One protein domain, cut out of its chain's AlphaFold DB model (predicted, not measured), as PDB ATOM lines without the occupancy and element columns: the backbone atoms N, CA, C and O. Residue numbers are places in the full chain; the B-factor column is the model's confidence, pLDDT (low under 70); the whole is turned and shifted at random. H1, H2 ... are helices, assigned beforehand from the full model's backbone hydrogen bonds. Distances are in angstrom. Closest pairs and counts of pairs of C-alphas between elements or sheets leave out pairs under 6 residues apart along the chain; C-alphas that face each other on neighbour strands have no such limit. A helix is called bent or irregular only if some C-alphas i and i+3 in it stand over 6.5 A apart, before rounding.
ATOM      1  N   LEU A 203       0.124  34.487  30.540       92.00
ATOM      2  CA  LEU A 203      -0.923  33.781  31.281       92.00
ATOM      3  C   LEU A 203      -2.211  33.624  30.468       92.00
ATOM      4  O   LEU A 203      -2.823  32.564  30.489       92.00
ATOM      5  N   ALA A 204      -2.587  34.638  29.688       88.69
ATOM      6  CA  ALA A 204      -3.728  34.560  28.779       88.69
ATOM      7  C   ALA A 204      -3.546  33.492  27.686       88.69
ATOM      8  O   ALA A 204      -4.538  33.001  27.159       88.69
ATOM      9  N   ALA A 205      -2.302  33.137  27.344       85.38
ATOM     10  CA  ALA A 205      -1.988  32.109  26.356       85.38
ATOM     11  C   ALA A 205      -1.781  30.709  26.962       85.38
ATOM     12  O   ALA A 205      -1.747  29.732  26.214       85.38
ATOM     13  N   SER A 206      -1.629  30.594  28.287       82.81
ATOM     14  CA  SER A 206      -1.391  29.328  28.989       82.81
ATOM     15  C   SER A 206      -2.287  29.214  30.226       82.81
ATOM     16  O   SER A 206      -1.913  29.671  31.311       82.81
ATOM     17  N   PRO A 207      -3.459  28.564  30.081       81.25
ATOM     18  CA  PRO A 207      -4.344  28.251  31.204       81.25
ATOM     19  C   PRO A 207      -3.643  27.437  32.296       81.25
ATOM     20  O   PRO A 207      -3.905  27.639  33.474       81.25
ATOM     21  N   GLU A 208      -2.713  26.567  31.898       78.75
ATOM     22  CA  GLU A 208      -1.895  25.737  32.783       78.75
ATOM     23  C   GLU A 208      -1.080  26.588  33.761       78.75
ATOM     24  O   GLU A 208      -1.220  26.485  34.977       78.75
ATOM     25  N   LYS A 209      -0.291  27.518  33.217       84.12
ATOM     26  CA  LYS A 209       0.558  28.407  34.009       84.12
ATOM     27  C   LYS A 209      -0.259  29.404  34.831       84.12
ATOM     28  O   LYS A 209       0.162  29.813  35.913       84.12
ATOM     29  N   LEU A 210      -1.435  29.799  34.335       88.44
ATOM     30  CA  LEU A 210      -2.380  30.609  35.102       88.44
ATOM     31  C   LEU A 210      -2.931  29.842  36.304       88.44
ATOM     32  O   LEU A 210      -2.962  30.406  37.395       88.44
ATOM     33  N   TYR A 211      -3.309  28.576  36.125       85.94
ATOM     34  CA  TYR A 211      -3.735  27.710  37.220       85.94
ATOM     35  C   TYR A 211      -2.634  27.580  38.278       85.94
ATOM     36  O   TYR A 211      -2.888  27.878  39.440       85.94
ATOM     37  N   GLU A 212      -1.394  27.271  37.883       85.00
ATOM     38  CA  GLU A 212      -0.246  27.200  38.807       85.00
ATOM     39  C   GLU A 212      -0.010  28.506  39.584       85.00
ATOM     40  O   GLU A 212       0.454  28.479  40.722       85.00
ATOM     41  N   THR A 213      -0.334  29.654  38.982       89.44
ATOM     42  CA  THR A 213      -0.159  30.971  39.611       89.44
ATOM     43  C   THR A 213      -1.306  31.320  40.563       89.44
ATOM     44  O   THR A 213      -1.076  31.926  41.607       89.44
ATOM     45  N   VAL A 214      -2.550  30.996  40.197       92.50
ATOM     46  CA  VAL A 214      -3.755  31.476  40.895       92.50
ATOM     47  C   VAL A 214      -4.308  30.455  41.884       92.50
ATOM     48  O   VAL A 214      -4.821  30.859  42.925       92.50
ATOM     49  N   ALA A 215      -4.197  29.154  41.609       87.62
ATOM     50  CA  ALA A 215      -4.733  28.116  42.489       87.62
ATOM     51  C   ALA A 215      -4.177  28.201  43.926       87.62
ATOM     52  O   ALA A 215      -4.995  28.193  44.842       87.62
ATOM     53  N   PRO A 216      -2.861  28.412  44.164       88.00
ATOM     54  CA  PRO A 216      -2.343  28.562  45.528       88.00
ATOM     55  C   PRO A 216      -2.956  29.751  46.283       88.00
ATOM     56  O   PRO A 216      -3.252  29.641  47.469       88.00
ATOM     57  N   LEU A 217      -3.204  30.867  45.587       93.94
ATOM     58  CA  LEU A 217      -3.855  32.048  46.165       93.94
ATOM     59  C   LEU A 217      -5.318  31.757  46.522       93.94
ATOM     60  O   LEU A 217      -5.793  32.158  47.580       93.94
ATOM     61  N   ILE A 218      -6.041  31.037  45.656       92.00
ATOM     62  CA  ILE A 218      -7.419  30.613  45.940       92.00
ATOM     63  C   ILE A 218      -7.445  29.666  47.144       92.00
ATOM     64  O   ILE A 218      -8.284  29.840  48.021       92.00
ATOM     65  N   GLU A 219      -6.536  28.694  47.216       87.12
ATOM     66  CA  GLU A 219      -6.443  27.743  48.330       87.12
ATOM     67  C   GLU A 219      -6.128  28.427  49.668       87.12
ATOM     68  O   GLU A 219      -6.682  28.053  50.702       87.12
ATOM     69  N   GLU A 220      -5.269  29.444  49.660       87.56
ATOM     70  CA  GLU A 220      -4.990  30.271  50.836       87.56
ATOM     71  C   GLU A 220      -6.217  31.104  51.241       87.56
ATOM     72  O   GLU A 220      -6.597  31.133  52.411       87.56
ATOM     73  N   GLY A 221      -6.911  31.701  50.267       90.12
ATOM     74  CA  GLY A 221      -8.171  32.406  50.504       90.12
ATOM     75  C   GLY A 221      -9.269  31.495  51.062       90.12
ATOM     76  O   GLY A 221     -10.003  31.904  51.960       90.12
ATOM     77  N   LEU A 222      -9.362  30.255  50.574       87.56
ATOM     78  CA  LEU A 222     -10.293  29.249  51.089       87.56
ATOM     79  C   LEU A 222      -9.988  28.888  52.532       87.56
ATOM     80  O   LEU A 222     -10.905  28.865  53.345       87.56
ATOM     81  N   PHE A 223      -8.714  28.670  52.856       83.69
ATOM     82  CA  PHE A 223      -8.306  28.385  54.225       83.69
ATOM     83  C   PHE A 223      -8.772  29.484  55.189       83.69
ATOM     84  O   PHE A 223      -9.336  29.178  56.234       83.69
ATOM     85  N   LEU A 224      -8.612  30.759  54.821       84.00
ATOM     86  CA  LEU A 224      -9.082  31.877  55.644       84.00
ATOM     87  C   LEU A 224     -10.611  31.908  55.775       84.00
ATOM     88  O   LEU A 224     -11.127  32.208  56.848       84.00
ATOM     89  N   LEU A 225     -11.346  31.580  54.712       84.44
ATOM     90  CA  LEU A 225     -12.807  31.475  54.758       84.44
ATOM     91  C   LEU A 225     -13.283  30.312  55.635       84.44
ATOM     92  O   LEU A 225     -14.257  30.471  56.366       84.44
ATOM     93  N   ASP A 226     -12.572  29.186  55.620       79.88
ATOM     94  CA  ASP A 226     -12.850  28.022  56.468       79.88
ATOM     95  C   ASP A 226     -12.586  28.301  57.955       79.88
ATOM     96  O   ASP A 226     -13.167  27.641  58.815       79.88
ATOM     97  N   LEU A 227     -11.765  29.308  58.275       77.88
ATOM     98  CA  LEU A 227     -11.632  29.823  59.641       77.88
ATOM     99  C   LEU A 227     -12.853  30.637  60.098       77.88
ATOM    100  O   LEU A 227     -12.888  31.033  61.255       77.88
ATOM    101  N   GLY A 228     -13.833  30.897  59.227       72.88
ATOM    102  CA  GLY A 228     -15.071  31.585  59.590       72.88
ATOM    103  C   GLY A 228     -14.995  33.110  59.500       72.88
ATOM    104  O   GLY A 228     -15.793  33.798  60.121       72.88
ATOM    105  N   ILE A 229     -14.088  33.703  58.709       79.75
ATOM    106  CA  ILE A 229     -13.960  35.180  58.617       79.75
ATOM    107  C   ILE A 229     -15.208  35.909  58.065       79.75
ATOM    108  O   ILE A 229     -15.257  37.143  58.070       79.75
ATOM    109  N   LEU A 230     -16.197  35.171  57.551       74.94
ATOM    110  CA  LEU A 230     -17.505  35.697  57.142       74.94
ATOM    111  C   LEU A 230     -18.582  35.553  58.229       74.94
ATOM    112  O   LEU A 230     -19.690  36.058  58.049       74.94
ATOM    113  N   GLU A 231     -18.287  34.855  59.321       73.56
ATOM    114  CA  GLU A 231     -19.210  34.604  60.423       73.56
ATOM    115  C   GLU A 231     -19.178  35.776  61.421       73.56
ATOM    116  O   GLU A 231     -18.146  36.417  61.647       73.56
ATOM    117  N   ASP A 232     -20.342  36.122  61.974       67.88
ATOM    118  CA  ASP A 232     -20.481  37.293  62.849       67.88
ATOM    119  C   ASP A 232     -19.797  37.101  64.210       67.88
ATOM    120  O   ASP A 232     -19.304  38.066  64.790       67.88
ATOM    121  N   ASP A 233     -19.731  35.868  64.703       66.69
ATOM    122  CA  ASP A 233     -19.081  35.471  65.958       66.69
ATOM    123  C   ASP A 233     -17.550  35.589  65.904       66.69
ATOM    124  O   ASP A 233     -16.898  35.860  66.915       66.69
ATOM    125  N   MET A 234     -16.967  35.467  64.714       71.44
ATOM    126  CA  MET A 234     -15.544  35.680  64.480       71.44
ATOM    127  C   MET A 234     -15.125  37.150  64.624       71.44
ATOM    128  O   MET A 234     -13.952  37.406  64.893       71.44
ATOM    129  N   LYS A 235     -16.043  38.122  64.525       73.44
ATOM    130  CA  LYS A 235     -15.717  39.563  64.601       73.44
ATOM    131  C   LYS A 235     -15.127  39.993  65.947       73.44
ATOM    132  O   LYS A 235     -14.343  40.941  65.981       73.44
ATOM    133  N   ASP A 236     -15.457  39.287  67.027       74.31
ATOM    134  CA  ASP A 236     -14.943  39.563  68.376       74.31
ATOM    135  C   ASP A 236     -13.558  38.937  68.631       74.31
ATOM    136  O   ASP A 236     -12.929  39.182  69.666       74.31
ATOM    137  N   ASN A 237     -13.042  38.132  67.697       73.38
ATOM    138  CA  ASN A 237     -11.735  37.502  67.832       73.38
ATOM    139  C   ASN A 237     -10.603  38.506  67.528       73.38
ATOM    140  O   ASN A 237     -10.589  39.110  66.454       73.38
ATOM    141  N   PRO A 238      -9.580  38.625  68.395       73.81
ATOM    142  CA  PRO A 238      -8.441  39.521  68.171       73.81
ATOM    143  C   PRO A 238      -7.678  39.292  66.855       73.81
ATOM    144  O   PRO A 238      -7.026  40.207  66.357       73.81
ATOM    145  N   LEU A 239      -7.732  38.079  66.297       72.94
ATOM    146  CA  LEU A 239      -7.048  37.705  65.055       72.94
ATOM    147  C   LEU A 239      -7.877  38.000  63.796       72.94
ATOM    148  O   LEU A 239      -7.321  38.020  62.697       72.94
ATOM    149  N   TYR A 240      -9.176  38.290  63.947       79.38
ATOM    150  CA  TYR A 240     -10.112  38.515  62.843       79.38
ATOM    151  C   TYR A 240      -9.618  39.562  61.851       79.38
ATOM    152  O   TYR A 240      -9.579  39.319  60.647       79.38
ATOM    153  N   SER A 241      -9.181  40.723  62.350       80.38
ATOM    154  CA  SER A 241      -8.711  41.808  61.487       80.38
ATOM    155  C   SER A 241      -7.486  41.409  60.666       80.38
ATOM    156  O   SER A 241      -7.328  41.885  59.547       80.38
ATOM    157  N   GLY A 242      -6.624  40.543  61.210       81.31
ATOM    158  CA  GLY A 242      -5.460  40.016  60.501       81.31
ATOM    159  C   GLY A 242      -5.886  39.139  59.330       81.31
ATOM    160  O   GLY A 242      -5.589  39.469  58.184       81.31
ATOM    161  N   TYR A 243      -6.666  38.095  59.614       85.81
ATOM    162  CA  TYR A 243      -7.149  37.148  58.602       85.81
ATOM    163  C   TYR A 243      -8.025  37.811  57.536       85.81
ATOM    164  O   TYR A 243      -7.904  37.520  56.349       85.81
ATOM    165  N   HIS A 244      -8.873  38.760  57.930       86.44
ATOM    166  CA  HIS A 244      -9.714  39.493  56.991       86.44
ATOM    167  C   HIS A 244      -8.896  40.400  56.051       86.44
ATOM    168  O   HIS A 244      -9.204  40.507  54.863       86.44
ATOM    169  N   ASN A 245      -7.837  41.042  56.557       90.31
ATOM    170  CA  ASN A 245      -6.933  41.846  55.729       90.31
ATOM    171  C   ASN A 245      -6.084  40.978  54.795       90.31
ATOM    172  O   ASN A 245      -5.860  41.363  53.648       90.31
ATOM    173  N   GLU A 246      -5.644  39.816  55.267       92.12
ATOM    174  CA  GLU A 246      -4.915  38.833  54.465       92.12
ATOM    175  C   GLU A 246      -5.780  38.320  53.308       92.12
ATOM    176  O   GLU A 246      -5.372  38.412  52.150       92.12
ATOM    177  N   TYR A 247      -7.031  37.942  53.588       94.25
ATOM    178  CA  TYR A 247      -8.004  37.562  52.564       94.25
ATOM    179  C   TYR A 247      -8.200  38.671  51.523       94.25
ATOM    180  O   TYR A 247      -8.109  38.435  50.319       94.25
ATOM    181  N   LYS A 248      -8.393  39.919  51.971       94.50
ATOM    182  CA  LYS A 248      -8.490  41.079  51.069       94.50
ATOM    183  C   LYS A 248      -7.234  41.273  50.219       94.50
ATOM    184  O   LYS A 248      -7.357  41.632  49.049       94.50
ATOM    185  N   SER A 249      -6.047  41.036  50.778       96.50
ATOM    186  CA  SER A 249      -4.784  41.124  50.038       96.50
ATOM    187  C   SER A 249      -4.707  40.068  48.939       96.50
ATOM    188  O   SER A 249      -4.388  40.411  47.804       96.50
ATOM    189  N   ILE A 250      -5.076  38.820  49.242       97.19
ATOM    190  CA  ILE A 250      -5.118  37.715  48.273       97.19
ATOM    191  C   ILE A 250      -6.044  38.061  47.103       97.19
ATOM    192  O   ILE A 250      -5.641  37.995  45.940       97.19
ATOM    193  N   ILE A 251      -7.271  38.503  47.400       97.62
ATOM    194  CA  ILE A 251      -8.240  38.924  46.378       97.62
ATOM    195  C   ILE A 251      -7.680  40.087  45.547       97.62
ATOM    196  O   ILE A 251      -7.744  40.057  44.316       97.62
ATOM    197  N   ALA A 252      -7.074  41.087  46.192       96.94
ATOM    198  CA  ALA A 252      -6.463  42.220  45.503       96.94
ATOM    199  C   ALA A 252      -5.292  41.803  44.600       96.94
ATOM    200  O   ALA A 252      -5.113  42.381  43.527       96.94
ATOM    201  N   ASP A 253      -4.500  40.809  44.993       96.75
ATOM    202  CA  ASP A 253      -3.372  40.326  44.201       96.75
ATOM    203  C   ASP A 253      -3.834  39.537  42.972       96.75
ATOM    204  O   ASP A 253      -3.307  39.764  41.877       96.75
ATOM    205  N   ILE A 254      -4.898  38.735  43.092       97.62
ATOM    206  CA  ILE A 254      -5.557  38.114  41.933       97.62
ATOM    207  C   ILE A 254      -6.132  39.198  41.001       97.62
ATOM    208  O   ILE A 254      -5.908  39.152  39.791       97.62
ATOM    209  N   VAL A 255      -6.803  40.227  41.532       97.12
ATOM    210  CA  VAL A 255      -7.340  41.354  40.736       97.12
ATOM    211  C   VAL A 255      -6.230  42.110  39.996       97.12
ATOM    212  O   VAL A 255      -6.352  42.379  38.796       97.12
ATOM    213  N   LYS A 256      -5.110  42.410  40.666       95.88
ATOM    214  CA  LYS A 256      -3.934  43.028  40.031       95.88
ATOM    215  C   LYS A 256      -3.344  42.130  38.948       95.88
ATOM    216  O   LYS A 256      -2.892  42.653  37.923       95.88
ATOM    217  N   LEU A 257      -3.323  40.813  39.155       95.94
ATOM    218  CA  LEU A 257      -2.850  39.857  38.158       95.94
ATOM    219  C   LEU A 257      -3.736  39.901  36.910       95.94
ATOM    220  O   LEU A 257      -3.197  40.062  35.815       95.94
ATOM    221  N   ILE A 258      -5.064  39.863  37.080       96.00
ATOM    222  CA  ILE A 258      -6.047  39.967  35.990       96.00
ATOM    223  C   ILE A 258      -5.787  41.231  35.164       96.00
ATOM    224  O   ILE A 258      -5.569  41.144  33.954       96.00
ATOM    225  N   GLY A 259      -5.713  42.404  35.796       93.12
ATOM    226  CA  GLY A 259      -5.473  43.665  35.093       93.12
ATOM    227  C   GLY A 259      -6.735  44.375  34.595       93.12
ATOM    228  O   GLY A 259      -7.837  43.892  34.791       93.12
ATOM    229  N   PRO A 260      -6.588  45.539  33.942       91.31
ATOM    230  CA  PRO A 260      -7.718  46.393  33.594       91.31
ATOM    231  C   PRO A 260      -8.612  45.787  32.496       91.31
ATOM    232  O   PRO A 260      -8.096  45.258  31.504       91.31
ATOM    233  N   PRO A 261      -9.942  45.994  32.565       86.50
ATOM    234  CA  PRO A 261     -10.927  45.352  31.685       86.50
ATOM    235  C   PRO A 261     -10.796  45.729  30.212       86.50
ATOM    236  O   PRO A 261     -11.315  45.030  29.349       86.50
ATOM    237  N   LYS A 262     -10.106  46.825  29.892       84.00
ATOM    238  CA  LYS A 262      -9.944  47.308  28.515       84.00
ATOM    239  C   LYS A 262      -9.002  46.446  27.677       84.00
ATOM    240  O   LYS A 262      -9.049  46.526  26.455       84.00
ATOM    241  N   THR A 263      -8.127  45.659  28.306       83.88
ATOM    242  CA  THR A 263      -7.166  44.831  27.566       83.88
ATOM    243  C   THR A 263      -7.717  43.430  27.328       83.88
ATOM    244  O   THR A 263      -8.332  42.832  28.212       83.88
ATOM    245  N   GLN A 264      -7.467  42.887  26.134       83.06
ATOM    246  CA  GLN A 264      -7.925  41.549  25.762       83.06
ATOM    247  C   GLN A 264      -7.364  40.472  26.702       83.06
ATOM    248  O   GLN A 264      -8.120  39.632  27.183       83.06
ATOM    249  N   SER A 265      -6.066  40.529  27.028       87.25
ATOM    250  CA  SER A 265      -5.445  39.576  27.956       87.25
ATOM    251  C   SER A 265      -6.108  39.599  29.332       87.25
ATOM    252  O   SER A 265      -6.342  38.537  29.894       87.25
ATOM    253  N   SER A 266      -6.475  40.771  29.861       90.50
ATOM    254  CA  SER A 266      -7.163  40.860  31.154       90.50
ATOM    255  C   SER A 266      -8.551  40.236  31.137       90.50
ATOM    256  O   SER A 266      -8.893  39.523  32.073       90.50
ATOM    257  N   ARG A 267      -9.330  40.430  30.065       88.62
ATOM    258  CA  ARG A 267     -10.641  39.771  29.921       88.62
ATOM    259  C   ARG A 267     -10.506  38.248  29.871       88.62
ATOM    260  O   ARG A 267     -11.257  37.550  30.544       88.62
ATOM    261  N   ILE A 268      -9.516  37.747  29.125       87.00
ATOM    262  CA  ILE A 268      -9.214  36.311  29.049       87.00
ATOM    263  C   ILE A 268      -8.828  35.774  30.431       87.00
ATOM    264  O   ILE A 268      -9.384  34.770  30.866       87.00
ATOM    265  N   ILE A 269      -7.921  36.449  31.142       92.69
ATOM    266  CA  ILE A 269      -7.483  36.011  32.474       92.69
ATOM    267  C   ILE A 269      -8.645  36.045  33.465       92.69
ATOM    268  O   ILE A 269      -8.819  35.068  34.181       92.69
ATOM    269  N   TYR A 270      -9.456  37.111  33.487       93.88
ATOM    270  CA  TYR A 270     -10.642  37.189  34.348       93.88
ATOM    271  C   TYR A 270     -11.522  35.955  34.144       93.88
ATOM    272  O   TYR A 270     -11.831  35.241  35.096       93.88
ATOM    273  N   PHE A 271     -11.863  35.660  32.887       87.62
ATOM    274  CA  PHE A 271     -12.702  34.516  32.557       87.62
ATOM    275  C   PHE A 271     -12.070  33.194  33.003       87.62
ATOM    276  O   PHE A 271     -12.735  32.374  33.633       87.62
ATOM    277  N   LEU A 272     -10.785  32.982  32.704       86.31
ATOM    278  CA  LEU A 272     -10.077  31.761  33.089       86.31
ATOM    279  C   LEU A 272     -10.010  31.594  34.612       86.31
ATOM    280  O   LEU A 272     -10.216  30.486  35.090       86.31
ATOM    281  N   VAL A 273      -9.800  32.669  35.379       93.19
ATOM    282  CA  VAL A 273      -9.839  32.633  36.853       93.19
ATOM    283  C   VAL A 273     -11.212  32.181  37.352       93.19
ATOM    284  O   VAL A 273     -11.289  31.296  38.202       93.19
ATOM    285  N   GLN A 274     -12.299  32.707  36.781       89.25
ATOM    286  CA  GLN A 274     -13.652  32.260  37.130       89.25
ATOM    287  C   GLN A 274     -13.877  30.776  36.797       89.25
ATOM    288  O   GLN A 274     -14.521  30.059  37.565       89.25
ATOM    289  N   GLN A 275     -13.311  30.281  35.691       82.62
ATOM    290  CA  GLN A 275     -13.367  28.853  35.360       82.62
ATOM    291  C   GLN A 275     -12.521  27.987  36.293       82.62
ATOM    292  O   GLN A 275     -12.965  26.900  36.648       82.62
ATOM    293  N   ILE A 276     -11.347  28.450  36.724       84.12
ATOM    294  CA  ILE A 276     -10.523  27.737  37.711       84.12
ATOM    295  C   ILE A 276     -11.330  27.531  38.995       84.12
ATOM    296  O   ILE A 276     -11.482  26.400  39.448       84.12
ATOM    297  N   ILE A 277     -11.957  28.592  39.514       87.88
ATOM    298  CA  ILE A 277     -12.827  28.519  40.698       87.88
ATOM    299  C   ILE A 277     -13.967  27.511  40.487       87.88
ATOM    300  O   ILE A 277     -14.253  26.692  41.362       87.88
ATOM    301  N   ARG A 278     -14.602  27.535  39.308       81.75
ATOM    302  CA  ARG A 278     -15.667  26.594  38.939       81.75
ATOM    303  C   ARG A 278     -15.181  25.141  38.942       81.75
ATOM    304  O   ARG A 278     -15.881  24.270  39.454       81.75
ATOM    305  N   VAL A 279     -14.016  24.867  38.355       77.00
ATOM    306  CA  VAL A 279     -13.428  23.519  38.285       77.00
ATOM    307  C   VAL A 279     -13.073  23.012  39.680       77.00
ATOM    308  O   VAL A 279     -13.485  21.906  40.037       77.00
ATOM    309  N   MET A 280     -12.433  23.849  40.502       80.12
ATOM    310  CA  MET A 280     -12.137  23.533  41.903       80.12
ATOM    311  C   MET A 280     -13.416  23.200  42.693       80.12
ATOM    312  O   MET A 280     -13.433  22.263  43.499       80.12
ATOM    313  N   PHE A 281     -14.518  23.908  42.422       78.12
ATOM    314  CA  PHE A 281     -15.813  23.640  43.050       78.12
ATOM    315  C   PHE A 281     -16.402  22.299  42.598       78.12
ATOM    316  O   PHE A 281     -16.732  21.464  43.441       78.12
ATOM    317  N   MET A 282     -16.476  22.055  41.283       71.00
ATOM    318  CA  MET A 282     -16.980  20.790  40.726       71.00
ATOM    319  C   MET A 282     -16.231  19.587  41.299       71.00
ATOM    320  O   MET A 282     -16.853  18.611  41.717       71.00
ATOM    321  N   ARG A 283     -14.899  19.665  41.370       67.44
ATOM    322  CA  ARG A 283     -14.072  18.604  41.944       67.44
ATOM    323  C   ARG A 283     -14.392  18.368  43.416       67.44
ATOM    324  O   ARG A 283     -14.582  17.223  43.811       67.44
ATOM    325  N   SER A 284     -14.499  19.430  44.208       66.94
ATOM    326  CA  SER A 284     -14.776  19.308  45.642       66.94
ATOM    327  C   SER A 284     -16.126  18.629  45.915       66.94
ATOM    328  O   SER A 284     -16.218  17.765  46.787       66.94
ATOM    329  N   VAL A 285     -17.151  18.937  45.111       63.50
ATOM    330  CA  VAL A 285     -18.461  18.262  45.171       63.50
ATOM    331  C   VAL A 285     -18.344  16.777  44.798       63.50
ATOM    332  O   VAL A 285     -18.890  15.914  45.490       63.50
ATOM    333  N   LEU A 286     -17.603  16.451  43.733       60.47
ATOM    334  CA  LEU A 286     -17.402  15.067  43.287       60.47
ATOM    335  C   LEU A 286     -16.619  14.226  44.310       60.47
ATOM    336  O   LEU A 286     -16.982  13.072  44.550       60.47
ATOM    337  N   THR A 287     -15.594  14.798  44.945       59.38
ATOM    338  CA  THR A 287     -14.807  14.139  46.002       59.38
ATOM    339  C   THR A 287     -15.634  13.901  47.269       59.38
ATOM    340  O   THR A 287     -15.544  12.831  47.871       59.38
ATOM    341  N   ALA A 288     -16.498  14.843  47.663       54.34
ATOM    342  CA  ALA A 288     -17.408  14.639  48.794       54.34
ATOM    343  C   ALA A 288     -18.390  13.479  48.535       54.34
ATOM    344  O   ALA A 288     -18.665  12.665  49.422       54.34
ATOM    345  N   LYS A 289     -18.874  13.356  47.293       50.50
ATOM    346  CA  LYS A 289     -19.781  12.282  46.881       50.50
ATOM    347  C   LYS A 289     -19.098  10.918  46.905       50.50
ATOM    348  O   LYS A 289     -19.653   9.996  47.497       50.50
ATOM    349  N   SER A 290     -17.890  10.796  46.348       48.75
ATOM    350  CA  SER A 290     -17.139   9.532  46.360       48.75
ATOM    351  C   SER A 290     -16.809   9.062  47.782       48.75
ATOM    352  O   SER A 290     -16.941   7.871  48.071       48.75
ATOM    353  N   ALA A 291     -16.487   9.992  48.689       47.34
ATOM    354  CA  ALA A 291     -16.299   9.705  50.110       47.34
ATOM    355  C   ALA A 291     -17.595   9.211  50.779       47.34
ATOM    356  O   ALA A 291     -17.556   8.239  51.532       47.34
ATOM    357  N   SER A 292     -18.752   9.805  50.457       42.47
ATOM    358  CA  SER A 292     -20.061   9.380  50.986       42.47
ATOM    359  C   SER A 292     -20.549   8.025  50.443       42.47
ATOM    360  O   SER A 292     -21.361   7.359  51.080       42.47
ATOM    361  N   PHE A 317      -7.595  30.349  15.318       34.91
ATOM    362  CA  PHE A 317      -7.983  31.493  16.154       34.91
ATOM    363  C   PHE A 317      -8.085  32.803  15.352       34.91
ATOM    364  O   PHE A 317      -8.905  33.660  15.664       34.91
ATOM    365  N   LYS A 318      -7.306  32.940  14.266       34.50
ATOM    366  CA  LYS A 318      -7.412  34.075  13.330       34.50
ATOM    367  C   LYS A 318      -8.640  34.005  12.419       34.50
ATOM    368  O   LYS A 318      -9.103  35.043  11.964       34.50
ATOM    369  N   LEU A 319      -9.173  32.812  12.150       33.84
ATOM    370  CA  LEU A 319     -10.365  32.638  11.310       33.84
ATOM    371  C   LEU A 319     -11.676  32.987  12.034       33.84
ATOM    372  O   LEU A 319     -12.660  33.273  11.366       33.84
ATOM    373  N   LEU A 320     -11.672  33.031  13.371       35.47
ATOM    374  CA  LEU A 320     -12.795  33.484  14.211       35.47
ATOM    375  C   LEU A 320     -12.829  35.015  14.409       35.47
ATOM    376  O   LEU A 320     -13.661  35.524  15.150       35.47
ATOM    377  N   GLN A 321     -11.924  35.754  13.756       39.34
ATOM    378  CA  GLN A 321     -11.857  37.221  13.782       39.34
ATOM    379  C   GLN A 321     -12.518  37.875  12.555       39.34
ATOM    380  O   GLN A 321     -12.180  39.010  12.220       39.34
ATOM    381  N   SER A 322     -13.438  37.198  11.853       34.38
ATOM    382  CA  SER A 322     -14.248  37.899  10.850       34.38
ATOM    383  C   SER A 322     -15.146  38.915  11.553       34.38
ATOM    384  O   SER A 322     -15.907  38.557  12.449       34.38
ATOM    385  N   GLU A 323     -15.017  40.180  11.153       38.25
ATOM    386  CA  GLU A 323     -15.775  41.329  11.649       38.25
ATOM    387  C   GLU A 323     -17.281  41.017  11.709       38.25
ATOM    388  O   GLU A 323     -17.969  41.026  10.690       38.25
ATOM    389  N   GLY A 324     -17.797  40.708  12.905       38.72
ATOM    390  CA  GLY A 324     -19.227  40.459  13.109       38.72
ATOM    391  C   GLY A 324     -19.603  39.569  14.295       38.72
ATOM    392  O   GLY A 324     -20.731  39.687  14.767       38.72
ATOM    393  N   ASP A 325     -18.698  38.728  14.804       35.09
ATOM    394  CA  ASP A 325     -19.045  37.764  15.860       35.09
ATOM    395  C   ASP A 325     -18.839  38.297  17.290       35.09
ATOM    396  O   ASP A 325     -17.888  39.019  17.593       35.09
ATOM    397  N   ASP A 326     -19.777  37.924  18.171       44.34
ATOM    398  CA  ASP A 326     -19.816  38.249  19.600       44.34
ATOM    399  C   ASP A 326     -18.474  37.898  20.277       44.34
ATOM    400  O   ASP A 326     -18.124  36.713  20.349       44.34
ATOM    401  N   PRO A 327     -17.731  38.886  20.820       41.94
ATOM    402  CA  PRO A 327     -16.465  38.645  21.506       41.94
ATOM    403  C   PRO A 327     -16.600  37.564  22.584       41.94
ATOM    404  O   PRO A 327     -15.708  36.731  22.739       41.94
ATOM    405  N   TYR A 328     -17.741  37.523  23.279       40.03
ATOM    406  CA  TYR A 328     -18.035  36.562  24.339       40.03
ATOM    407  C   TYR A 328     -18.088  35.110  23.835       40.03
ATOM    408  O   TYR A 328     -17.650  34.199  24.539       40.03
ATOM    409  N   ALA A 329     -18.551  34.873  22.606       42.81
ATOM    410  CA  ALA A 329     -18.631  33.531  22.027       42.81
ATOM    411  C   ALA A 329     -17.239  32.941  21.739       42.81
ATOM    412  O   ALA A 329     -16.995  31.767  22.029       42.81
ATOM    413  N   ALA A 330     -16.309  33.764  21.248       40.88
ATOM    414  CA  ALA A 330     -14.923  33.359  21.016       40.88
ATOM    415  C   ALA A 330     -14.177  33.076  22.334       40.88
ATOM    416  O   ALA A 330     -13.433  32.097  22.432       40.88
ATOM    417  N   TYR A 331     -14.417  33.884  23.377       45.81
ATOM    418  CA  TYR A 331     -13.843  33.659  24.712       45.81
ATOM    419  C   TYR A 331     -14.397  32.400  25.377       45.81
ATOM    420  O   TYR A 331     -13.632  31.614  25.940       45.81
ATOM    421  N   LYS A 332     -15.711  32.177  25.266       44.56
ATOM    422  CA  LYS A 332     -16.378  30.976  25.772       44.56
ATOM    423  C   LYS A 332     -15.811  29.712  25.124       44.56
ATOM    424  O   LYS A 332     -15.444  28.799  25.850       44.56
ATOM    425  N   GLN A 333     -15.639  29.686  23.800       48.25
ATOM    426  CA  GLN A 333     -15.033  28.540  23.104       48.25
ATOM    427  C   GLN A 333     -13.573  28.292  23.510       48.25
ATOM    428  O   GLN A 333     -13.194  27.148  23.757       48.25
ATOM    429  N   TYR A 334     -12.751  29.344  23.617       43.19
ATOM    430  CA  TYR A 334     -11.355  29.211  24.059       43.19
ATOM    431  C   TYR A 334     -11.257  28.605  25.462       43.19
ATOM    432  O   TYR A 334     -10.424  27.741  25.731       43.19
ATOM    433  N   ALA A 335     -12.138  29.034  26.357       40.75
ATOM    434  CA  ALA A 335     -12.133  28.553  27.719       40.75
ATOM    435  C   ALA A 335     -12.808  27.186  27.887       40.75
ATOM    436  O   ALA A 335     -12.352  26.402  28.707       40.75
ATOM    437  N   GLU A 336     -13.812  26.843  27.079       45.22
ATOM    438  CA  GLU A 336     -14.343  25.475  26.989       45.22
ATOM    439  C   GLU A 336     -13.254  24.482  26.554       45.22
ATOM    440  O   GLU A 336     -13.167  23.386  27.107       45.22
ATOM    441  N   MET A 337     -12.349  24.889  25.654       45.41
ATOM    442  CA  MET A 337     -11.144  24.115  25.325       45.41
ATOM    443  C   MET A 337     -10.132  24.071  26.486       45.41
ATOM    444  O   MET A 337      -9.492  23.043  26.706       45.41
ATOM    445  N   ALA A 338      -9.997  25.157  27.255       40.59
ATOM    446  CA  ALA A 338      -9.100  25.233  28.412       40.59
ATOM    447  C   ALA A 338      -9.590  24.428  29.631       40.59
ATOM    448  O   ALA A 338      -8.765  23.924  30.389       40.59
ATOM    449  N   ILE A 339     -10.904  24.252  29.806       43.81
ATOM    450  CA  ILE A 339     -11.501  23.449  30.888       43.81
ATOM    451  C   ILE A 339     -10.998  22.001  30.832       43.81
ATOM    452  O   ILE A 339     -10.645  21.437  31.866       43.81
ATOM    453  N   GLY A 340     -10.887  21.419  29.631       45.03
ATOM    454  CA  GLY A 340     -10.317  20.081  29.448       45.03
ATOM    455  C   GLY A 340      -8.838  19.990  29.851       45.03
ATOM    456  O   GLY A 340      -8.419  18.988  30.426       45.03
ATOM    457  N   LEU A 341      -8.055  21.047  29.606       40.34
ATOM    458  CA  LEU A 341      -6.644  21.135  30.002       40.34
ATOM    459  C   LEU A 341      -6.490  21.272  31.521       40.34
ATOM    460  O   LEU A 341      -5.752  20.496  32.119       40.34
ATOM    461  N   VAL A 342      -7.229  22.187  32.158       42.88
ATOM    462  CA  VAL A 342      -7.185  22.394  33.621       42.88
ATOM    463  C   VAL A 342      -7.623  21.125  34.362       42.88
ATOM    464  O   VAL A 342      -6.944  20.682  35.287       42.88
ATOM    465  N   TYR A 343      -8.687  20.467  33.897       45.28
ATOM    466  CA  TYR A 343      -9.141  19.194  34.461       45.28
ATOM    467  C   TYR A 343      -8.093  18.072  34.319       45.28
ATOM    468  O   TYR A 343      -7.865  17.300  35.252       45.28
ATOM    469  N   ASN A 344      -7.417  17.983  33.168       44.53
ATOM    470  CA  ASN A 344      -6.359  16.995  32.942       44.53
ATOM    471  C   ASN A 344      -5.091  17.277  33.761       44.53
ATOM    472  O   ASN A 344      -4.459  16.332  34.235       44.53
ATOM    473  N   LEU A 345      -4.722  18.544  33.949       43.22
ATOM    474  CA  LEU A 345      -3.591  18.936  34.790       43.22
ATOM    475  C   LEU A 345      -3.806  18.565  36.249       43.22
ATOM    476  O   LEU A 345      -2.916  17.983  36.858       43.22
ATOM    477  N   GLU A 346      -4.993  18.821  36.797       46.47
ATOM    478  CA  GLU A 346      -5.317  18.409  38.165       46.47
ATOM    479  C   GLU A 346      -5.347  16.880  38.318       46.47
ATOM    480  O   GLU A 346      -4.888  16.341  39.327       46.47
ATOM    481  N   LYS A 347      -5.823  16.150  37.299       46.12
ATOM    482  CA  LYS A 347      -5.811  14.678  37.295       46.12
ATOM    483  C   LYS A 347      -4.388  14.100  37.280       46.12
ATOM    484  O   LYS A 347      -4.152  13.061  37.907       46.12
ATOM    485  N   ASN A 348      -3.471  14.765  36.578       39.09
ATOM    486  CA  ASN A 348      -2.068  14.372  36.418       39.09
ATOM    487  C   ASN A 348      -1.119  15.043  37.426       39.09
ATOM    488  O   ASN A 348       0.083  14.781  37.379       39.09
ATOM    489  N   ALA A 349      -1.633  15.886  38.324       40.09
ATOM    490  CA  ALA A 349      -0.850  16.471  39.399       40.09
ATOM    491  C   ALA A 349      -0.311  15.361  40.319       40.09
ATOM    492  O   ALA A 349      -1.010  14.383  40.611       40.09
ATOM    493  N   ASP A 350       0.949  15.521  40.728       33.94
ATOM    494  CA  ASP A 350       1.712  14.586  41.562       33.94
ATOM    495  C   ASP A 350       0.924  14.179  42.826       33.94
ATOM    496  O   ASP A 350       0.144  14.973  43.364       33.94
ATOM    497  N   GLU A 351       1.129  12.961  43.339       37.72
ATOM    498  CA  GLU A 351       0.417  12.430  44.522       37.72
ATOM    499  C   GLU A 351       0.592  13.335  45.759       37.72
ATOM    500  O   GLU A 351      -0.274  13.421  46.633       37.72
ATOM    501  N   THR A 352       1.673  14.113  45.788       28.77
ATOM    502  CA  THR A 352       1.951  15.123  46.816       28.77
ATOM    503  C   THR A 352       1.037  16.361  46.708       28.77
ATOM    504  O   THR A 352       0.618  16.904  47.727       28.77
ATOM    505  N   VAL A 353       0.653  16.779  45.494       35.25
ATOM    506  CA  VAL A 353      -0.321  17.869  45.246       35.25
ATOM    507  C   VAL A 353      -1.751  17.371  45.465       35.25
ATOM    508  O   VAL A 353      -2.589  18.091  46.017       35.25
ATOM    509  N   LYS A 354      -2.027  16.109  45.112       35.19
ATOM    510  CA  LYS A 354      -3.288  15.436  45.460       35.19
ATOM    511  C   LYS A 354      -3.479  15.345  46.966       35.19
ATOM    512  O   LYS A 354      -4.529  15.749  47.436       35.19
ATOM    513  N   SER A 355      -2.462  14.957  47.737       32.12
ATOM    514  CA  SER A 355      -2.596  14.904  49.199       32.12
ATOM    515  C   SER A 355      -2.820  16.284  49.831       32.12
ATOM    516  O   SER A 355      -3.676  16.410  50.698       32.12
ATOM    517  N   ALA A 356      -2.167  17.355  49.364       29.09
ATOM    518  CA  ALA A 356      -2.414  18.711  49.877       29.09
ATOM    519  C   ALA A 356      -3.845  19.220  49.602       29.09
ATOM    520  O   ALA A 356      -4.441  19.893  50.445       29.09
ATOM    521  N   SER A 357      -4.407  18.860  48.447       34.66
ATOM    522  CA  SER A 357      -5.746  19.275  48.014       34.66
ATOM    523  C   SER A 357      -6.869  18.326  48.480       34.66
ATOM    524  O   SER A 357      -8.005  18.756  48.663       34.66
ATOM    525  N   GLU A 358      -6.565  17.055  48.759       35.66
ATOM    526  CA  GLU A 358      -7.465  16.086  49.406       35.66
ATOM    527  C   GLU A 358      -7.540  16.288  50.927       35.66
ATOM    528  O   GLU A 358      -8.591  16.053  51.519       35.66
ATOM    529  N   ILE A 359      -6.471  16.785  51.565       32.94
ATOM    530  CA  ILE A 359      -6.447  17.059  53.014       32.94
ATOM    531  C   ILE A 359      -7.220  18.342  53.375       32.94
ATOM    532  O   ILE A 359      -7.679  18.469  54.509       32.94
ATOM    533  N   ARG A 360      -7.415  19.287  52.442       36.44
ATOM    534  CA  ARG A 360      -8.076  20.576  52.740       36.44
ATOM    535  C   ARG A 360      -9.557  20.659  52.365       36.44
ATOM    536  O   ARG A 360     -10.279  21.415  52.998       36.44
ATOM    537  N   CYS A 361     -10.060  19.847  51.435       36.69
ATOM    538  CA  CYS A 361     -11.472  19.901  51.026       36.69
ATOM    539  C   CYS A 361     -12.356  18.884  51.769       36.69
ATOM    540  O   CYS A 361     -13.078  18.104  51.146       36.69
ATOM    541  N   SER A 362     -12.333  18.890  53.107       31.00
ATOM    542  CA  SER A 362     -13.289  18.100  53.893       31.00
ATOM    543  C   SER A 362     -14.571  18.901  54.178       31.00
ATOM    544  O   SER A 362     -14.611  19.838  54.966       31.00
ATOM    545  N   GLY A 363     -15.652  18.529  53.491       36.84
ATOM    546  CA  GLY A 363     -17.033  18.634  53.982       36.84
ATOM    547  C   GLY A 363     -17.763  19.985  53.949       36.84
ATOM    548  O   GLY A 363     -18.959  19.957  53.678       36.84
ATOM    549  N   ASN A 364     -17.111  21.134  54.163       42.44
ATOM    550  CA  ASN A 364     -17.809  22.438  54.246       42.44
ATOM    551  C   ASN A 364     -17.198  23.577  53.399       42.44
ATOM    552  O   ASN A 364     -17.924  24.499  53.030       42.44
ATOM    553  N   GLY A 365     -15.912  23.506  53.031       51.84
ATOM    554  CA  GLY A 365     -15.189  24.616  52.381       51.84
ATOM    555  C   GLY A 365     -15.459  24.831  50.886       51.84
ATOM    556  O   GLY A 365     -15.072  25.845  50.313       51.84
ATOM    557  N   PHE A 366     -16.171  23.929  50.206       60.44
ATOM    558  CA  PHE A 366     -16.440  24.097  48.770       60.44
ATOM    559  C   PHE A 366     -17.424  25.229  48.469       60.44
ATOM    560  O   PHE A 366     -17.307  25.884  47.436       60.44
ATOM    561  N   TRP A 367     -18.346  25.536  49.381       70.38
ATOM    562  CA  TRP A 367     -19.240  26.685  49.235       70.38
ATOM    563  C   TRP A 367     -18.489  28.022  49.349       70.38
ATOM    564  O   TRP A 367     -18.898  29.006  48.731       70.38
ATOM    565  N   ASN A 368     -17.340  28.054  50.037       83.06
ATOM    566  CA  ASN A 368     -16.486  29.240  50.160       83.06
ATOM    567  C   ASN A 368     -15.850  29.663  48.822       83.06
ATOM    568  O   ASN A 368     -15.542  30.840  48.633       83.06
ATOM    569  N   LEU A 369     -15.767  28.769  47.827       87.75
ATOM    570  CA  LEU A 369     -15.365  29.135  46.459       87.75
ATOM    571  C   LEU A 369     -16.337  30.134  45.815       87.75
ATOM    572  O   LEU A 369     -15.915  30.997  45.042       87.75
ATOM    573  N   SER A 370     -17.629  30.066  46.150       88.06
ATOM    574  CA  SER A 370     -18.607  31.050  45.673       88.06
ATOM    575  C   SER A 370     -18.389  32.430  46.310       88.06
ATOM    576  O   SER A 370     -18.562  33.445  45.633       88.06
ATOM    577  N   ALA A 371     -17.915  32.478  47.561       89.56
ATOM    578  CA  ALA A 371     -17.517  33.711  48.240       89.56
ATOM    579  C   ALA A 371     -16.235  34.317  47.654       89.56
ATOM    580  O   ALA A 371     -16.137  35.537  47.522       89.56
ATOM    581  N   ILE A 372     -15.284  33.485  47.216       92.94
ATOM    582  CA  ILE A 372     -14.106  33.949  46.462       92.94
ATOM    583  C   ILE A 372     -14.524  34.536  45.114       92.94
ATOM    584  O   ILE A 372     -14.102  35.645  44.790       92.94
ATOM    585  N   ARG A 373     -15.387  33.850  44.347       92.31
ATOM    586  CA  ARG A 373     -15.928  34.389  43.084       92.31
ATOM    587  C   ARG A 373     -16.619  35.731  43.305       92.31
ATOM    588  O   ARG A 373     -16.329  36.679  42.584       92.31
ATOM    589  N   HIS A 374     -17.492  35.821  44.309       92.50
ATOM    590  CA  HIS A 374     -18.170  37.064  44.683       92.50
ATOM    591  C   HIS A 374     -17.172  38.182  45.023       92.50
ATOM    592  O   HIS A 374     -17.215  39.242  44.394       92.50
ATOM    593  N   SER A 375     -16.229  37.921  45.931       94.31
ATOM    594  CA  SER A 375     -15.225  38.897  46.371       94.31
ATOM    595  C   SER A 375     -14.335  39.375  45.226       94.31
ATOM    596  O   SER A 375     -14.052  40.567  45.132       94.31
ATOM    597  N   LEU A 376     -13.932  38.478  44.321       95.31
ATOM    598  CA  LEU A 376     -13.171  38.835  43.123       95.31
ATOM    599  C   LEU A 376     -13.962  39.755  42.203       95.31
ATOM    600  O   LEU A 376     -13.418  40.759  41.755       95.31
ATOM    601  N   THR A 377     -15.229  39.442  41.927       94.12
ATOM    602  CA  THR A 377     -16.073  40.261  41.049       94.12
ATOM    603  C   THR A 377     -16.258  41.667  41.620       94.12
ATOM    604  O   THR A 377     -16.085  42.645  40.891       94.12
ATOM    605  N   ILE A 378     -16.545  41.783  42.922       93.38
ATOM    606  CA  ILE A 378     -16.706  43.078  43.601       93.38
ATOM    607  C   ILE A 378     -15.390  43.855  43.623       93.38
ATOM    608  O   ILE A 378     -15.341  44.988  43.143       93.38
ATOM    609  N   ALA A 379     -14.299  43.235  44.078       95.06
ATOM    610  CA  ALA A 379     -12.994  43.887  44.134       95.06
ATOM    611  C   ALA A 379     -12.502  44.307  42.741       95.06
ATOM    612  O   ALA A 379     -11.907  45.371  42.593       95.06
ATOM    613  N   TYR A 380     -12.771  43.511  41.705       95.31
ATOM    614  CA  TYR A 380     -12.430  43.849  40.325       95.31
ATOM    615  C   TYR A 380     -13.211  45.067  39.824       95.31
ATOM    616  O   TYR A 380     -12.623  45.986  39.241       95.31
ATOM    617  N   GLN A 381     -14.521  45.098  40.086       93.62
ATOM    618  CA  GLN A 381     -15.386  46.215  39.727       93.62
ATOM    619  C   GLN A 381     -14.959  47.510  40.432       93.62
ATOM    620  O   GLN A 381     -14.859  48.553  39.782       93.62
ATOM    621  N   GLU A 382     -14.663  47.445  41.730       93.62
ATOM    622  CA  GLU A 382     -14.233  48.593  42.536       93.62
ATOM    623  C   GLU A 382     -12.840  49.090  42.139       93.62
ATOM    624  O   GLU A 382     -12.658  50.278  41.866       93.62
ATOM    625  N   PHE A 383     -11.861  48.185  42.051       95.12
ATOM    626  CA  PHE A 383     -10.461  48.532  41.803       95.12
ATOM    627  C   PHE A 383     -10.252  49.192  40.435       95.12
ATOM    628  O   PHE A 383      -9.447  50.115  40.307       95.12
ATOM    629  N   TYR A 384     -10.986  48.743  39.413       94.00
ATOM    630  CA  TYR A 384     -10.912  49.304  38.060       94.00
ATOM    631  C   TYR A 384     -12.049  50.275  37.722       94.00
ATOM    632  O   TYR A 384     -12.102  50.760  36.589       94.00
ATOM    633  N   MET A 385     -12.923  50.594  38.684       92.50
ATOM    634  CA  MET A 385     -14.077  51.489  38.519       92.50
ATOM    635  C   MET A 385     -14.963  51.105  37.319       92.50
ATOM    636  O   MET A 385     -15.389  51.958  36.531       92.50
ATOM    637  N   VAL A 386     -15.206  49.803  37.159       90.06
ATOM    638  CA  VAL A 386     -15.947  49.243  36.024       90.06
ATOM    639  C   VAL A 386     -17.427  49.582  36.165       90.06
ATOM    640  O   VAL A 386     -18.047  49.336  37.203       90.06
ATOM    641  N   GLN A 387     -18.018  50.155  35.117       88.06
ATOM    642  CA  GLN A 387     -19.444  50.478  35.135       88.06
ATOM    643  C   GLN A 387     -20.281  49.189  35.152       88.06
ATOM    644  O   GLN A 387     -19.896  48.227  34.493       88.06
ATOM    645  N   PRO A 388     -21.451  49.145  35.821       83.31
ATOM    646  CA  PRO A 388     -22.257  47.922  35.919       83.31
ATOM    647  C   PRO A 388     -22.599  47.272  34.569       83.31
ATOM    648  O   PRO A 388     -22.603  46.052  34.456       83.31
ATOM    649  N   ALA A 389     -22.831  48.080  33.528       82.00
ATOM    650  CA  ALA A 389     -23.078  47.579  32.175       82.00
ATOM    651  C   ALA A 389     -21.838  46.903  31.561       82.00
ATOM    652  O   ALA A 389     -21.951  45.822  30.999       82.00
ATOM    653  N   GLU A 390     -20.654  47.503  31.721       84.19
ATOM    654  CA  GLU A 390     -19.384  46.915  31.269       84.19
ATOM    655  C   GLU A 390     -19.042  45.662  32.089       84.19
ATOM    656  O   GLU A 390     -18.560  44.670  31.545       84.19
ATOM    657  N   MET A 391     -19.359  45.659  33.387       86.44
ATOM    658  CA  MET A 391     -19.157  44.490  34.237       86.44
ATOM    659  C   MET A 391     -20.049  43.326  33.813       86.44
ATOM    660  O   MET A 391     -19.603  42.187  33.828       86.44
ATOM    661  N   GLN A 392     -21.276  43.599  33.372       82.31
ATOM    662  CA  GLN A 392     -22.190  42.580  32.865       82.31
ATOM    663  C   GLN A 392     -21.726  41.953  31.540       82.31
ATOM    664  O   GLN A 392     -22.040  40.794  31.269       82.31
ATOM    665  N   GLU A 393     -20.967  42.685  30.720       81.12
ATOM    666  CA  GLU A 393     -20.327  42.128  29.520       81.12
ATOM    667  C   GLU A 393     -19.163  41.184  29.866       81.12
ATOM    668  O   GLU A 393     -18.897  40.232  29.133       81.12
ATOM    669  N   ILE A 394     -18.469  41.434  30.981       82.62
ATOM    670  CA  ILE A 394     -17.319  40.640  31.446       82.62
ATOM    671  C   ILE A 394     -17.776  39.437  32.286       82.62
ATOM    672  O   ILE A 394     -17.257  38.333  32.136       82.62
TER     673      ILE A 394
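AT A GLANCE: This is residues 203 to 292 and 317 to 394 of the 495 residues of an uncharacterized protein of Babesia sp. Xinjiang (UniProt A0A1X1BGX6). Two antiparallel pairs of helices pack crosswise: H1 and H3 lie side by side, and H4 and H7 run across them, overlapping over part of their lengths. H5 packs on H4 and on the first residues of H1, H6 sits over the far end of H5, and the short H2 and H8 lie at the periphery; residues 347 to 353 stick out. The printed part has 168 residues with eight named helices, H1 to H8 in chain order, and no named strand: all helix, 127 residues in helices. It is compact, with a radius of gyration of the C-alphas of 17.2 A and spans of 56 by 38 by 23 A.

IN THESE COORDINATES: H1, residues 207 to 226, begins at C-alpha 207 (-4.344, 28.251, 31.204) and is 26.7 A long; it has a kink of 37 degrees near residue 214 and is only just irregular, C-alphas 213 and 216 being 6.8 A apart. H2 holds residues 233 to 236, and H3, residues 240 to 258, is 27.2 A long. H4, residues 264 to 292, is the longest at 42.6 A and ends at C-alpha 292 (-20.061, 9.380, 50.986). H5, residues 327 to 348, is 31.9 A long, with a kink of 25 degrees near residue 337. H6 holds residues 351 to 360, H7 residues 368 to 383 over 21.9 A, and H8 residues 388 to 394, ending at C-alpha 394 (-17.319, 40.640, 31.446).

HOW THE PARTS SIT: H1 and H4 are the hubs, touching four helices each; the closest pair of C-alphas between them is Tyr 211 and Ile 276, 6.8 A, at a steep tilt of 58 degrees. H1 touches H3 at a shallow tilt of 17 degrees, opposite ways, closest at C-alphas 221 and 247, 5.6 A. H4 and H7 touch at a shallow tilt of 14 degrees, opposite ways, closest at C-alphas 277 and 369, 6.3 A. H7 touches H3 at a steep tilt of 66 degrees, with C-alphas 255 and 380 at 5.7 A. H5 touches H4 at a steep tilt of 44 degrees, with C-alphas 272 and 335 at 6.6 A. H5 and H6 are near each other. H2 is close to H3 but not clearly touching, as is H8 to H4. Every O i to N i+4 pair is within hydrogen-bond range in H3, H4, H7 and H8; H1 has 14 of 16, H5 16 of 18 and H6 5 of 6, and H2 is too short for such a pair.

THE WHOLE: The C-alphas farthest apart, Asp 236 and Leu 319, are 57.7 A apart. Residues 293 to 316 are not printed, and C-alphas 292 and 317 are 43.0 A apart across this cut. Of the links printed whole, none is long. The mean pLDDT of the printed part is 70.8; residues 232 to 233, 283 to 292 and 317 to 366 are under 70.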